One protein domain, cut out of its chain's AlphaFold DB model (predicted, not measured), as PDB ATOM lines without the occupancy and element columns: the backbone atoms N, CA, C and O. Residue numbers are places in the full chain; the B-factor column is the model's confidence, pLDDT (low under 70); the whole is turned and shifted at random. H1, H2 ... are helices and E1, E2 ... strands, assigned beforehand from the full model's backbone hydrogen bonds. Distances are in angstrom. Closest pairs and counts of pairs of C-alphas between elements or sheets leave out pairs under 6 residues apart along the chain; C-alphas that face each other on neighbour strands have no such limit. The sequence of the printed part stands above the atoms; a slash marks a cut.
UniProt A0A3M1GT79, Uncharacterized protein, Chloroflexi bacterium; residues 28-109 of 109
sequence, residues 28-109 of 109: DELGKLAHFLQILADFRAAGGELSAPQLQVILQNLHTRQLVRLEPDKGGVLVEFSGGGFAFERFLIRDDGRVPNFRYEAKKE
ATOM      1  N   ASP A  28      -7.440  29.530-113.277       91.62
ATOM      2  CA  ASP A  28      -7.796  28.792-114.488       91.62
ATOM      3  C   ASP A  28      -6.858  29.125-115.657       91.62
ATOM      4  O   ASP A  28      -6.358  28.215-116.317       91.62
ATOM      5  N   GLU A  29      -6.540  30.404-115.864       91.50
ATOM      6  CA  GLU A  29      -5.562  30.852-116.865       91.50
ATOM      7  C   GLU A  29      -4.151  30.322-116.557       91.50
ATOM      8  O   GLU A  29      -3.452  29.842-117.453       91.50
ATOM      9  N   LEU A  30      -3.752  30.307-115.277       92.06
ATOM     10  CA  LEU A  30      -2.518  29.649-114.832       92.06
ATOM     11  C   LEU A  30      -2.527  28.148-115.139       92.06
ATOM     12  O   LEU A  30      -1.515  27.613-115.591       92.06
ATOM     13  N   GLY A  31      -3.658  27.472-114.929       93.12
ATOM     14  CA  GLY A  31      -3.821  26.055-115.253       93.12
ATOM     15  C   GLY A  31      -3.636  25.769-116.745       93.12
ATOM     16  O   GLY A  31      -2.888  24.859-117.113       93.12
ATOM     17  N   LYS A  32      -4.245  26.584-117.614       93.38
ATOM     18  CA  LYS A  32      -4.072  26.478-119.072       93.38
ATOM     19  C   LYS A  32      -2.623  26.714-119.488       93.38
ATOM     20  O   LYS A  32      -2.098  25.977-120.322       93.38
ATOM     21  N   LEU A  33      -1.959  27.703-118.888       93.50
ATOM     22  CA  LEU A  33      -0.559  28.000-119.177       93.50
ATOM     23  C   LEU A  33       0.379  26.884-118.703       93.50
ATOM     24  O   LEU A  33       1.277  26.489-119.443       93.50
ATOM     25  N   ALA A  34       0.160  26.334-117.507       93.88
ATOM     26  CA  ALA A  34       0.931  25.204-116.996       93.88
ATOM     27  C   ALA A  34       0.804  23.983-117.919       93.88
ATOM     28  O   ALA A  34       1.802  23.350-118.264       93.88
ATOM     29  N   HIS A  35      -0.414  23.697-118.382       95.62
ATOM     30  CA  HIS A  35      -0.660  22.626-119.339       95.62
ATOM     31  C   HIS A  35       0.024  22.878-120.691       95.62
ATOM     32  O   HIS A  35       0.668  21.982-121.237       95.62
ATOM     33  N   PHE A  36      -0.040  24.110-121.200       96.06
ATOM     34  CA  PHE A  36       0.688  24.510-122.401       96.06
ATOM     35  C   PHE A  36       2.201  24.290-122.268       96.06
ATOM     36  O   PHE A  36       2.811  23.733-123.177       96.06
ATOM     37  N   LEU A  37       2.807  24.691-121.145       95.12
ATOM     38  CA  LEU A  37       4.243  24.516-120.911       95.12
ATOM     39  C   LEU A  37       4.649  23.037-120.898       95.12
ATOM     40  O   LEU A  37       5.708  22.704-121.428       95.12
ATOM     41  N   GLN A  38       3.800  22.156-120.359       97.38
ATOM     42  CA  GLN A  38       4.013  20.709-120.422       97.38
ATOM     43  C   GLN A  38       4.005  20.206-121.873       97.38
ATOM     44  O   GLN A  38       4.966  19.575-122.306       97.38
ATOM     45  N   ILE A  39       2.978  20.557-122.655       97.44
ATOM     46  CA  ILE A  39       2.887  20.164-124.071       97.44
ATOM     47  C   ILE A  39       4.068  20.722-124.878       97.44
ATOM     48  O   ILE A  39       4.612  20.039-125.743       97.44
ATOM     49  N   LEU A  40       4.494  21.955-124.598       96.88
ATOM     50  CA  LEU A  40       5.646  22.569-125.252       96.88
ATOM     51  C   LEU A  40       6.947  21.825-124.928       96.88
ATOM     52  O   LEU A  40       7.786  21.664-125.814       96.88
ATOM     53  N   ALA A  41       7.122  21.379-123.682       96.44
ATOM     54  CA  ALA A  41       8.276  20.579-123.282       96.44
ATOM     55  C   ALA A  41       8.307  19.237-124.028       96.44
ATOM     56  O   ALA A  41       9.343  18.884-124.594       96.44
ATOM     57  N   ASP A  42       7.168  18.546-124.111       96.50
ATOM     58  CA  ASP A  42       7.038  17.278-124.836       96.50
ATOM     59  C   ASP A  42       7.296  17.463-126.343       96.50
ATOM     60  O   ASP A  42       8.039  16.699-126.964       96.50
ATOM     61  N   PHE A  43       6.760  18.536-126.930       97.06
ATOM     62  CA  PHE A  43       6.983  18.898-128.330       97.06
ATOM     63  C   PHE A  43       8.460  19.190-128.628       97.06
ATOM     64  O   PHE A  43       9.002  18.699-129.620       97.06
ATOM     65  N   ARG A  44       9.141  19.936-127.746       96.00
ATOM     66  CA  ARG A  44      10.586  20.212-127.839       96.00
ATOM     67  C   ARG A  44      11.418  18.939-127.697       96.00
ATOM     68  O   ARG A  44      12.379  18.765-128.442       96.00
ATOM     69  N   ALA A  45      11.047  18.039-126.787       94.81
ATOM     70  CA  ALA A  45      11.715  16.747-126.615       94.81
ATOM     71  C   ALA A  45      11.600  15.860-127.869       94.81
ATOM     72  O   ALA A  45      12.529  15.117-128.182       94.81
ATOM     73  N   ALA A  46      10.505  15.988-128.625       94.06
ATOM     74  CA  ALA A  46      10.316  15.344-129.924       94.06
ATOM     75  C   ALA A  46      11.030  16.056-131.097       94.06
ATOM     76  O   ALA A  46      10.879  15.644-132.246       94.06
ATOM     77  N   GLY A  47      11.804  17.116-130.834       93.44
ATOM     78  CA  GLY A  47      12.523  17.893-131.850       93.44
ATOM     79  C   GLY A  47      11.684  18.971-132.542       93.44
ATOM     80  O   GLY A  47      12.135  19.559-133.522       93.44
ATOM     81  N   GLY A  48      10.472  19.237-132.052       93.50
ATOM     82  CA  GLY A  48       9.621  20.312-132.544       93.50
ATOM     83  C   GLY A  48      10.095  21.686-132.073       93.50
ATOM     84  O   GLY A  48      10.579  21.855-130.952       93.50
ATOM     85  N   GLU A  49       9.906  22.703-132.911       94.88
ATOM     86  CA  GLU A  49      10.149  24.100-132.560       94.88
ATOM     87  C   GLU A  49       8.941  24.957-132.930       94.88
ATOM     88  O   GLU A  49       8.264  24.688-133.919       94.88
ATOM     89  N   LEU A  50       8.664  25.985-132.125       95.75
ATOM     90  CA  LEU A  50       7.664  26.999-132.448       95.75
ATOM     91  C   LEU A  50       8.367  28.298-132.819       95.75
ATOM     92  O   LEU A  50       9.241  28.769-132.083       95.75
ATOM     93  N   SER A  51       7.934  28.905-133.918       96.00
ATOM     94  CA  SER A  51       8.240  30.293-134.232       96.00
ATOM     95  C   SER A  51       7.523  31.237-133.257       96.00
ATOM     96  O   SER A  51       6.521  30.884-132.629       96.00
ATOM     97  N   ALA A  52       8.008  32.475-133.133       95.12
ATOM     98  CA  ALA A  52       7.335  33.479-132.307       95.12
ATOM     99  C   ALA A  52       5.887  33.770-132.773       95.12
ATOM    100  O   ALA A  52       5.004  33.823-131.914       95.12
ATOM    101  N   PRO A  53       5.590  33.874-134.089       95.88
ATOM    102  CA  PRO A  53       4.209  33.969-134.568       95.88
ATOM    103  C   PRO A  53       3.331  32.773-134.175       95.88
ATOM    104  O   PRO A  53       2.201  32.970-133.729       95.88
ATOM    105  N   GLN A  54       3.838  31.539-134.288       95.75
ATOM    106  CA  GLN A  54       3.091  30.341-133.879       95.75
ATOM    107  C   GLN A  54       2.766  30.369-132.388       95.75
ATOM    108  O   GLN A  54       1.621  30.139-131.995       95.75
ATOM    109  N   LEU A  55       3.757  30.712-131.562       95.38
ATOM    110  CA  LEU A  55       3.582  30.861-130.123       95.38
ATOM    111  C   LEU A  55       2.501  31.899-129.793       95.38
ATOM    112  O   LEU A  55       1.635  31.637-128.963       95.38
ATOM    113  N   GLN A  56       2.510  33.051-130.469       94.19
ATOM    114  CA  GLN A  56       1.513  34.101-130.262       94.19
ATOM    115  C   GLN A  56       0.091  33.621-130.582       94.19
ATOM    116  O   GLN A  56      -0.821  33.854-129.788       94.19
ATOM    117  N   VAL A  57      -0.104  32.927-131.708       93.69
ATOM    118  CA  VAL A  57      -1.418  32.387-132.100       93.69
ATOM    119  C   VAL A  57      -1.914  31.351-131.089       93.69
ATOM    120  O   VAL A  57      -3.091  31.362-130.722       93.69
ATOM    121  N   ILE A  58      -1.028  30.478-130.601       94.88
ATOM    122  CA  ILE A  58      -1.380  29.477-129.587       94.88
ATOM    123  C   ILE A  58      -1.822  30.164-128.291       94.88
ATOM    124  O   ILE A  58      -2.903  29.867-127.785       94.88
ATOM    125  N   LEU A  59      -1.038  31.126-127.792       93.06
ATOM    126  CA  LEU A  59      -1.347  31.863-126.562       93.06
ATOM    127  C   LEU A  59      -2.672  32.638-126.656       93.06
ATOM    128  O   LEU A  59      -3.430  32.658-125.692       93.06
ATOM    129  N   GLN A  60      -2.999  33.219-127.816       91.62
ATOM    130  CA  GLN A  60      -4.291  33.885-128.036       91.62
ATOM    131  C   GLN A  60      -5.480  32.924-127.897       91.62
ATOM    132  O   GLN A  60      -6.513  33.296-127.344       91.62
ATOM    133  N   ASN A  61      -5.337  31.684-128.375       91.44
ATOM    134  CA  ASN A  61      -6.397  30.676-128.303       91.44
ATOM    135  C   ASN A  61      -6.569  30.098-126.892       91.44
ATOM    136  O   ASN A  61      -7.683  29.722-126.528       91.44
ATOM    137  N   LEU A  62      -5.508  30.068-126.075       91.81
ATOM    138  CA  LEU A  62      -5.593  29.591-124.689       91.81
ATOM    139  C   LEU A  62      -6.559  30.419-123.828       91.81
ATOM    140  O   LEU A  62      -7.111  29.902-122.865       91.81
ATOM    141  N   HIS A  63      -6.848  31.671-124.186       87.00
ATOM    142  CA  HIS A  63      -7.805  32.467-123.419       87.00
ATOM    143  C   HIS A  63      -9.204  31.822-123.363       87.00
ATOM    144  O   HIS A  63      -9.870  31.847-122.332       87.00
ATOM    145  N   THR A  64      -9.646  31.171-124.441       87.56
ATOM    146  CA  THR A  64     -11.000  30.590-124.534       87.56
ATOM    147  C   THR A  64     -11.019  29.066-124.601       87.56
ATOM    148  O   THR A  64     -12.088  28.462-124.505       87.56
ATOM    149  N   ARG A  65      -9.855  28.434-124.772       91.38
ATOM    150  CA  ARG A  65      -9.709  27.000-125.051       91.38
ATOM    151  C   ARG A  65      -8.538  26.404-124.280       91.38
ATOM    152  O   ARG A  65      -7.693  27.121-123.756       91.38
ATOM    153  N   GLN A  66      -8.453  25.082-124.252       93.12
ATOM    154  CA  GLN A  66      -7.301  24.360-123.721       93.12
ATOM    155  C   GLN A  66      -6.531  23.713-124.869       93.12
ATOM    156  O   GLN A  66      -7.126  23.060-125.722       93.12
ATOM    157  N   LEU A  67      -5.211  23.906-124.919       96.19
ATOM    158  CA  LEU A  67      -4.370  23.189-125.877       96.19
ATOM    159  C   LEU A  67      -4.341  21.708-125.500       96.19
ATOM    160  O   LEU A  67      -4.122  21.386-124.342       96.19
ATOM    161  N   VAL A  68      -4.532  20.831-126.477       95.81
ATOM    162  CA  VAL A  68      -4.512  19.373-126.306       95.81
ATOM    163  C   VAL A  68      -3.220  18.784-126.862       95.81
ATOM    164  O   VAL A  68      -2.632  17.893-126.252       95.81
ATOM    165  N   ARG A  69      -2.763  19.268-128.025       95.56
ATOM    166  CA  ARG A  69      -1.615  18.683-128.730       95.56
ATOM    167  C   ARG A  69      -0.917  19.674-129.661       95.56
ATOM    168  O   ARG A  69      -1.566  20.518-130.278       95.56
ATOM    169  N   LEU A  70       0.399  19.497-129.799       97.12
ATOM    170  CA  LEU A  70       1.237  20.056-130.864       97.12
ATOM    171  C   LEU A  70       1.869  18.909-131.659       97.12
ATOM    172  O   LEU A  70       2.371  17.953-131.071       97.12
ATOM    173  N   GLU A  71       1.867  19.007-132.984       94.69
ATOM    174  CA  GLU A  71       2.472  18.012-133.870       94.69
ATOM    175  C   GLU A  71       3.183  18.697-135.049       94.69
ATOM    176  O   GLU A  71       2.594  19.581-135.680       94.69
ATOM    177  N   PRO A  72       4.445  18.340-135.363       92.88
ATOM    178  CA  PRO A  72       5.126  18.902-136.522       92.88
ATOM    179  C   PRO A  72       4.436  18.440-137.806       92.88
ATOM    180  O   PRO A  72       4.136  17.258-137.955       92.88
ATOM    181  N   ASP A  73       4.231  19.345-138.760       91.56
ATOM    182  CA  ASP A  73       3.635  19.008-140.050       91.56
ATOM    183  C   ASP A  73       4.371  19.716-141.200       91.56
ATOM    184  O   ASP A  73       5.112  20.689-141.028       91.56
ATOM    185  N   LYS A  74       4.174  19.235-142.428       86.00
ATOM    186  CA  LYS A  74       4.704  19.892-143.618       86.00
ATOM    187  C   LYS A  74       4.098  21.292-143.759       86.00
ATOM    188  O   LYS A  74       2.953  21.462-144.180       86.00
ATOM    189  N   GLY A  75       4.937  22.297-143.521       86.00
ATOM    190  CA  GLY A  75       4.590  23.708-143.674       86.00
ATOM    191  C   GLY A  75       4.099  24.384-142.395       86.00
ATOM    192  O   GLY A  75       3.543  25.475-142.502       86.00
ATOM    193  N   GLY A  76       4.279  23.769-141.220       93.06
ATOM    194  CA  GLY A  76       4.025  24.416-139.934       93.06
ATOM    195  C   GLY A  76       3.842  23.428-138.785       93.06
ATOM    196  O   GLY A  76       4.409  22.339-138.779       93.06
ATOM    197  N   VAL A  77       3.005  23.806-137.822       95.94
ATOM    198  CA  VAL A  77       2.649  22.976-136.668       95.94
ATOM    199  C   VAL A  77       1.147  22.762-136.647       95.94
ATOM    200  O   VAL A  77       0.369  23.717-136.695       95.94
ATOM    201  N   LEU A  78       0.735  21.499-136.610       94.75
ATOM    202  CA  LEU A  78      -0.648  21.118-136.390       94.75
ATOM    203  C   LEU A  78      -0.950  21.267-134.898       94.75
ATOM    204  O   LEU A  78      -0.249  20.709-134.051       94.75
ATOM    205  N   VAL A  79      -1.979  22.043-134.581       95.81
ATOM    206  CA  VAL A  79      -2.405  22.306-133.206       95.81
ATOM    207  C   VAL A  79      -3.822  21.816-132.997       95.81
ATOM    208  O   VAL A  79      -4.653  21.920-133.898       95.81
ATOM    209  N   GLU A  80      -4.095  21.295-131.807       95.38
ATOM    210  CA  GLU A  80      -5.423  20.849-131.397       95.38
ATOM    211  C   GLU A  80      -5.820  21.522-130.087       95.38
ATOM    212  O   GLU A  80      -5.057  21.502-129.121       95.38
ATOM    213  N   PHE A  81      -7.017  22.096-130.058       94.69
ATOM    214  CA  PHE A  81      -7.634  22.724-128.898       94.69
ATOM    215  C   PHE A  81      -8.943  22.021-128.531       94.69
ATOM    216  O   PHE A  81      -9.634  21.499-129.404       94.69
ATOM    217  N   SER A  82      -9.324  22.077-127.258       92.56
ATOM    218  CA  SER A  82     -10.640  21.678-126.748       92.56
ATOM    219  C   SER A  82     -11.336  22.834-126.019       92.56
ATOM    220  O   SER A  82     -10.692  23.792-125.576       92.56
ATOM    221  N   GLY A  83     -12.665  22.757-125.896       87.25
ATOM    222  CA  GLY A  83     -13.484  23.777-125.237       87.25
ATOM    223  C   GLY A  83     -13.996  24.864-126.188       87.25
ATOM    224  O   GLY A  83     -13.968  24.725-127.409       87.25
ATOM    225  N   GLY A  84     -14.538  25.951-125.629       78.06
ATOM    226  CA  GLY A  84     -15.103  27.053-126.421       78.06
ATOM    227  C   GLY A  84     -16.322  26.665-127.275       78.06
ATOM    228  O   GLY A  84     -16.561  27.291-128.306       78.06
ATOM    229  N   GLY A  85     -17.074  25.632-126.873       78.88
ATOM    230  CA  GLY A  85     -18.238  25.111-127.608       78.88
ATOM    231  C   GLY A  85     -17.916  24.030-128.649       78.88
ATOM    232  O   GLY A  85     -18.778  23.687-129.461       78.88
ATOM    233  N   PHE A  86     -16.692  23.498-128.638       78.25
ATOM    234  CA  PHE A  86     -16.262  22.397-129.492       78.25
ATOM    235  C   PHE A  86     -15.689  21.252-128.655       78.25
ATOM    236  O   PHE A  86     -14.952  21.481-127.695       78.25
ATOM    237  N   ALA A  87     -15.967  20.020-129.084       82.31
ATOM    238  CA  ALA A  87     -15.291  18.833-128.577       82.31
ATOM    239  C   ALA A  87     -13.792  18.887-128.918       82.31
ATOM    240  O   ALA A  87     -12.950  18.555-128.087       82.31
ATOM    241  N   PHE A  88     -13.466  19.344-130.133       86.88
ATOM    242  CA  PHE A  88     -12.115  19.741-130.522       86.88
ATOM    243  C   PHE A  88     -12.133  20.705-131.712       86.88
ATOM    244  O   PHE A  88     -13.078  20.727-132.510       86.88
ATOM    245  N   GLU A  89     -11.034  21.432-131.866       88.88
ATOM    246  CA  GLU A  89     -10.708  22.245-133.029       88.88
ATOM    247  C   GLU A  89      -9.229  22.092-133.364       88.88
ATOM    248  O   GLU A  89      -8.362  22.286-132.511       88.88
ATOM    249  N   ARG A  90      -8.940  21.733-134.610       92.19
ATOM    250  CA  ARG A  90      -7.597  21.437-135.087       92.19
ATOM    251  C   ARG A  90      -7.278  22.262-136.318       92.19
ATOM    252  O   ARG A  90      -8.076  22.325-137.254       92.19
ATOM    253  N   PHE A  91      -6.094  22.860-136.337       92.50
ATOM    254  CA  PHE A  91      -5.634  23.615-137.493       92.50
ATOM    255  C   PHE A  91      -4.116  23.653-137.631       92.50
ATOM    256  O   PHE A  91      -3.377  23.450-136.676       92.50
ATOM    257  N   LEU A  92      -3.641  23.900-138.853       94.50
ATOM    258  CA  LEU A  92      -2.220  24.102-139.134       94.50
ATOM    259  C   LEU A  92      -1.847  25.573-138.913       94.50
ATOM    260  O   LEU A  92      -2.416  26.443-139.564       94.50
ATOM    261  N   ILE A  93      -0.845  25.855-138.084       94.69
ATOM    262  CA  ILE A  93      -0.240  27.188-137.978       94.69
ATOM    263  C   ILE A  93       1.103  27.178-138.706       94.69
ATOM    264  O   ILE A  93       2.035  26.473-138.317       94.69
ATOM    265  N   ARG A  94       1.227  27.977-139.765       94.38
ATOM    266  CA  ARG A  94       2.497  28.162-140.483       94.38
ATOM    267  C   ARG A  94       3.509  28.939-139.644       94.38
ATOM    268  O   ARG A  94       3.138  29.597-138.679       94.38
ATOM    269  N   ASP A  95       4.773  28.928-140.052       93.62
ATOM    270  CA  ASP A  95       5.848  29.631-139.334       93.62
ATOM    271  C   ASP A  95       5.623  31.150-139.246       93.62
ATOM    272  O   ASP A  95       6.095  31.789-138.306       93.62
ATOM    273  N   ASP A  96       4.859  31.722-140.184       93.06
ATOM    274  CA  ASP A  96       4.439  33.130-140.202       93.06
ATOM    275  C   ASP A  96       3.170  33.415-139.372       93.06
ATOM    276  O   ASP A  96       2.696  34.550-139.340       93.06
ATOM    277  N   GLY A  97       2.605  32.403-138.706       90.69
ATOM    278  CA  GLY A  97       1.390  32.506-137.896       90.69
ATOM    279  C   GLY A  97       0.082  32.387-138.685       90.69
ATOM    280  O   GLY A  97      -0.992  32.413-138.084       90.69
ATOM    281  N   ARG A  98       0.111  32.241-140.018       90.62
ATOM    282  CA  ARG A  98      -1.124  32.095-140.805       90.62
ATOM    283  C   ARG A  98      -1.742  30.712-140.626       90.62
ATOM    284  O   ARG A  98      -1.051  29.695-140.698       90.62
ATOM    285  N   VAL A  99      -3.069  30.689-140.512       85.31
ATOM    286  CA  VAL A  99      -3.881  29.468-140.485       85.31
ATOM    287  C   VAL A  99      -4.582  29.298-141.839       85.31
ATOM    288  O   VAL A  99      -5.399  30.139-142.212       85.31
ATOM    289  N   PRO A 100      -4.261  28.261-142.633       78.38
ATOM    290  CA  PRO A 100      -4.925  28.023-143.903       78.38
ATOM    291  C   PRO A 100      -6.309  27.389-143.702       78.38
ATOM    292  O   PRO A 100      -6.427  26.323-143.101       78.38
ATOM    293  N   ASN A 101      -7.339  27.979-144.317       71.06
ATOM    294  CA  ASN A 101      -8.740  27.532-144.210       71.06
ATOM    295  C   ASN A 101      -8.979  26.051-144.575       71.06
ATOM    296  O   ASN A 101      -9.938  25.455-144.106       71.06
ATOM    297  N   PHE A 102      -8.141  25.454-145.428       62.59
ATOM    298  CA  PHE A 102      -8.330  24.089-145.943       62.59
ATOM    299  C   PHE A 102      -7.785  22.981-145.024       62.59
ATOM    300  O   PHE A 102      -7.945  21.806-145.339       62.59
ATOM    301  N   ARG A 103      -7.119  23.327-143.914       64.06
ATOM    302  CA  ARG A 103      -6.676  22.376-142.879       64.06
ATOM    303  C   ARG A 103      -7.263  22.761-141.530       64.06
ATOM    304  O   ARG A 103      -6.528  22.963-140.571       64.06
ATOM    305  N   TYR A 104      -8.577  22.929-141.520       74.62
ATOM    306  CA  TYR A 104      -9.372  23.238-140.345       74.62
ATOM    307  C   TYR A 104     -10.371  22.103-140.120       74.62
ATOM    308  O   TYR A 104     -11.190  21.816-140.993       74.62
ATOM    309  N   GLU A 105     -10.298  21.463-138.959       81.44
ATOM    310  CA  GLU A 105     -11.236  20.428-138.530       81.44
ATOM    311  C   GLU A 105     -11.837  20.844-137.190       81.44
ATOM    312  O   GLU A 105     -11.108  21.151-136.252       81.44
ATOM    313  N   ALA A 106     -13.163  20.841-137.078       80.44
ATOM    314  CA  ALA A 106     -13.844  21.128-135.823       80.44
ATOM    315  C   ALA A 106     -15.021  20.178-135.630       80.44
ATOM    316  O   ALA A 106     -15.772  19.899-136.569       80.44
ATOM    317  N   LYS A 107     -15.208  19.711-134.395       81.25
ATOM    318  CA  LYS A 107     -16.364  18.907-133.997       81.25
ATOM    319  C   LYS A 107     -17.097  19.625-132.872       81.25
ATOM    320  O   LYS A 107     -16.516  19.862-131.817       81.25
ATOM    321  N   LYS A 108     -18.362  19.978-133.103       72.44
ATOM    322  CA  LYS A 108     -19.243  20.515-132.056       72.44
ATOM    323  C   LYS A 108     -19.647  19.404-131.085       72.44
ATOM    324  O   LYS A 108     -19.700  18.240-131.494       72.44
ATOM    325  N   GLU A 109     -19.868  19.780-129.830       66.25
ATOM    326  CA  GLU A 109     -20.488  18.902-128.826       66.25
ATOM    327  C   GLU A 109     -21.937  18.560-129.189       66.25
ATOM    328  O   GLU A 109     -22.622  19.424-129.791       66.25
TER     329      GLU A 109
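AT A GLANCE: This is residues 28 to 109 of the 109 residues of an uncharacterized protein of Chloroflexi bacterium (UniProt A0A3M1GT79). A twisted sheet of four strands has one helix, H2, packed over one face along its inner strand E2, while the longer helix H1 packs at the edge strand E1. At the other edge lies the short strand E4, the element whose centre is farthest from the mean of the C-alphas. The printed part has 82 residues, with named elements in the order H1, H2, E1, E2, E3, E4, and the class is mixed, helices and strands. The sheet's order is E1, E2, E3, E4, all antiparallel. The whole is compact, with a radius of gyration of the C-alphas of 12.0 A, and rounded, spanning 30 by 30 by 19 A.

IN THESE COORDINATES: The sheet's strands are E1, residues 66 to 73, 20.4 A long; E2, residues 76 to 83, 22.9 A; E3, residues 86 to 93, 18.8 A; and E4, residues 104 to 108. C-alpha 66 opens E1 at (-7.301, 24.360, -123.721), and C-alpha 108 closes E4 at (-19.243, 20.515, -132.056). H1, residues 28 to 45, measures 25.9 A and begins with C-alpha 28 at (-7.796, 28.792, -114.488). H2, residues 52 to 62, measures 15.5 A.

HOW THE PARTS SIT: The strands form a meander, each the antiparallel neighbour of the one before, and each successive pair is a hairpin. E1 and E2 stand at 160 degrees between their directions, with N 68 and O 80 within hydrogen-bond range at 2.8 A. E2 and E3 stand at 163 degrees, with N 81 and O 89 at 2.8 A. E3 and E4 stand at 172 degrees, with N 105 and O 90 at 2.9 A. The edge strands E1 and E4 are apart. H2 is on the sheet at a height of 9.4 A, over E2, and runs along the strands, at 4 degrees to E2 on the local plane; the two make two layers, a helix on one face of a sheet. The closest C-alphas of H2 and E3 are those of Gln 54 and Ile 93, 6.2 A apart. H1 is also on the sheet; its closest C-alpha pair with E1 is Lys 32 and Gln 66, 6.0 A. H1 and H2, a helical hairpin, only just touch, with 3 pairs of C-alphas within 8 A, made by residues 29 to 33 of H1 alone; the closest are those of Lys 32 and Leu 62, 6.6 A. They run opposite ways at a steep tilt of 39 degrees. In H1 and H2 every O i to N i+4 pair is within hydrogen-bond range.

THE WHOLE: The two C-alphas farthest apart, those of Gly 47 and Glu 109, are 33.2 A apart. The printed part has no cut, and no link is long. The mean pLDDT of the printed part is 90.2; residues 102 to 103 and residue 109, the chain's last, are under 70.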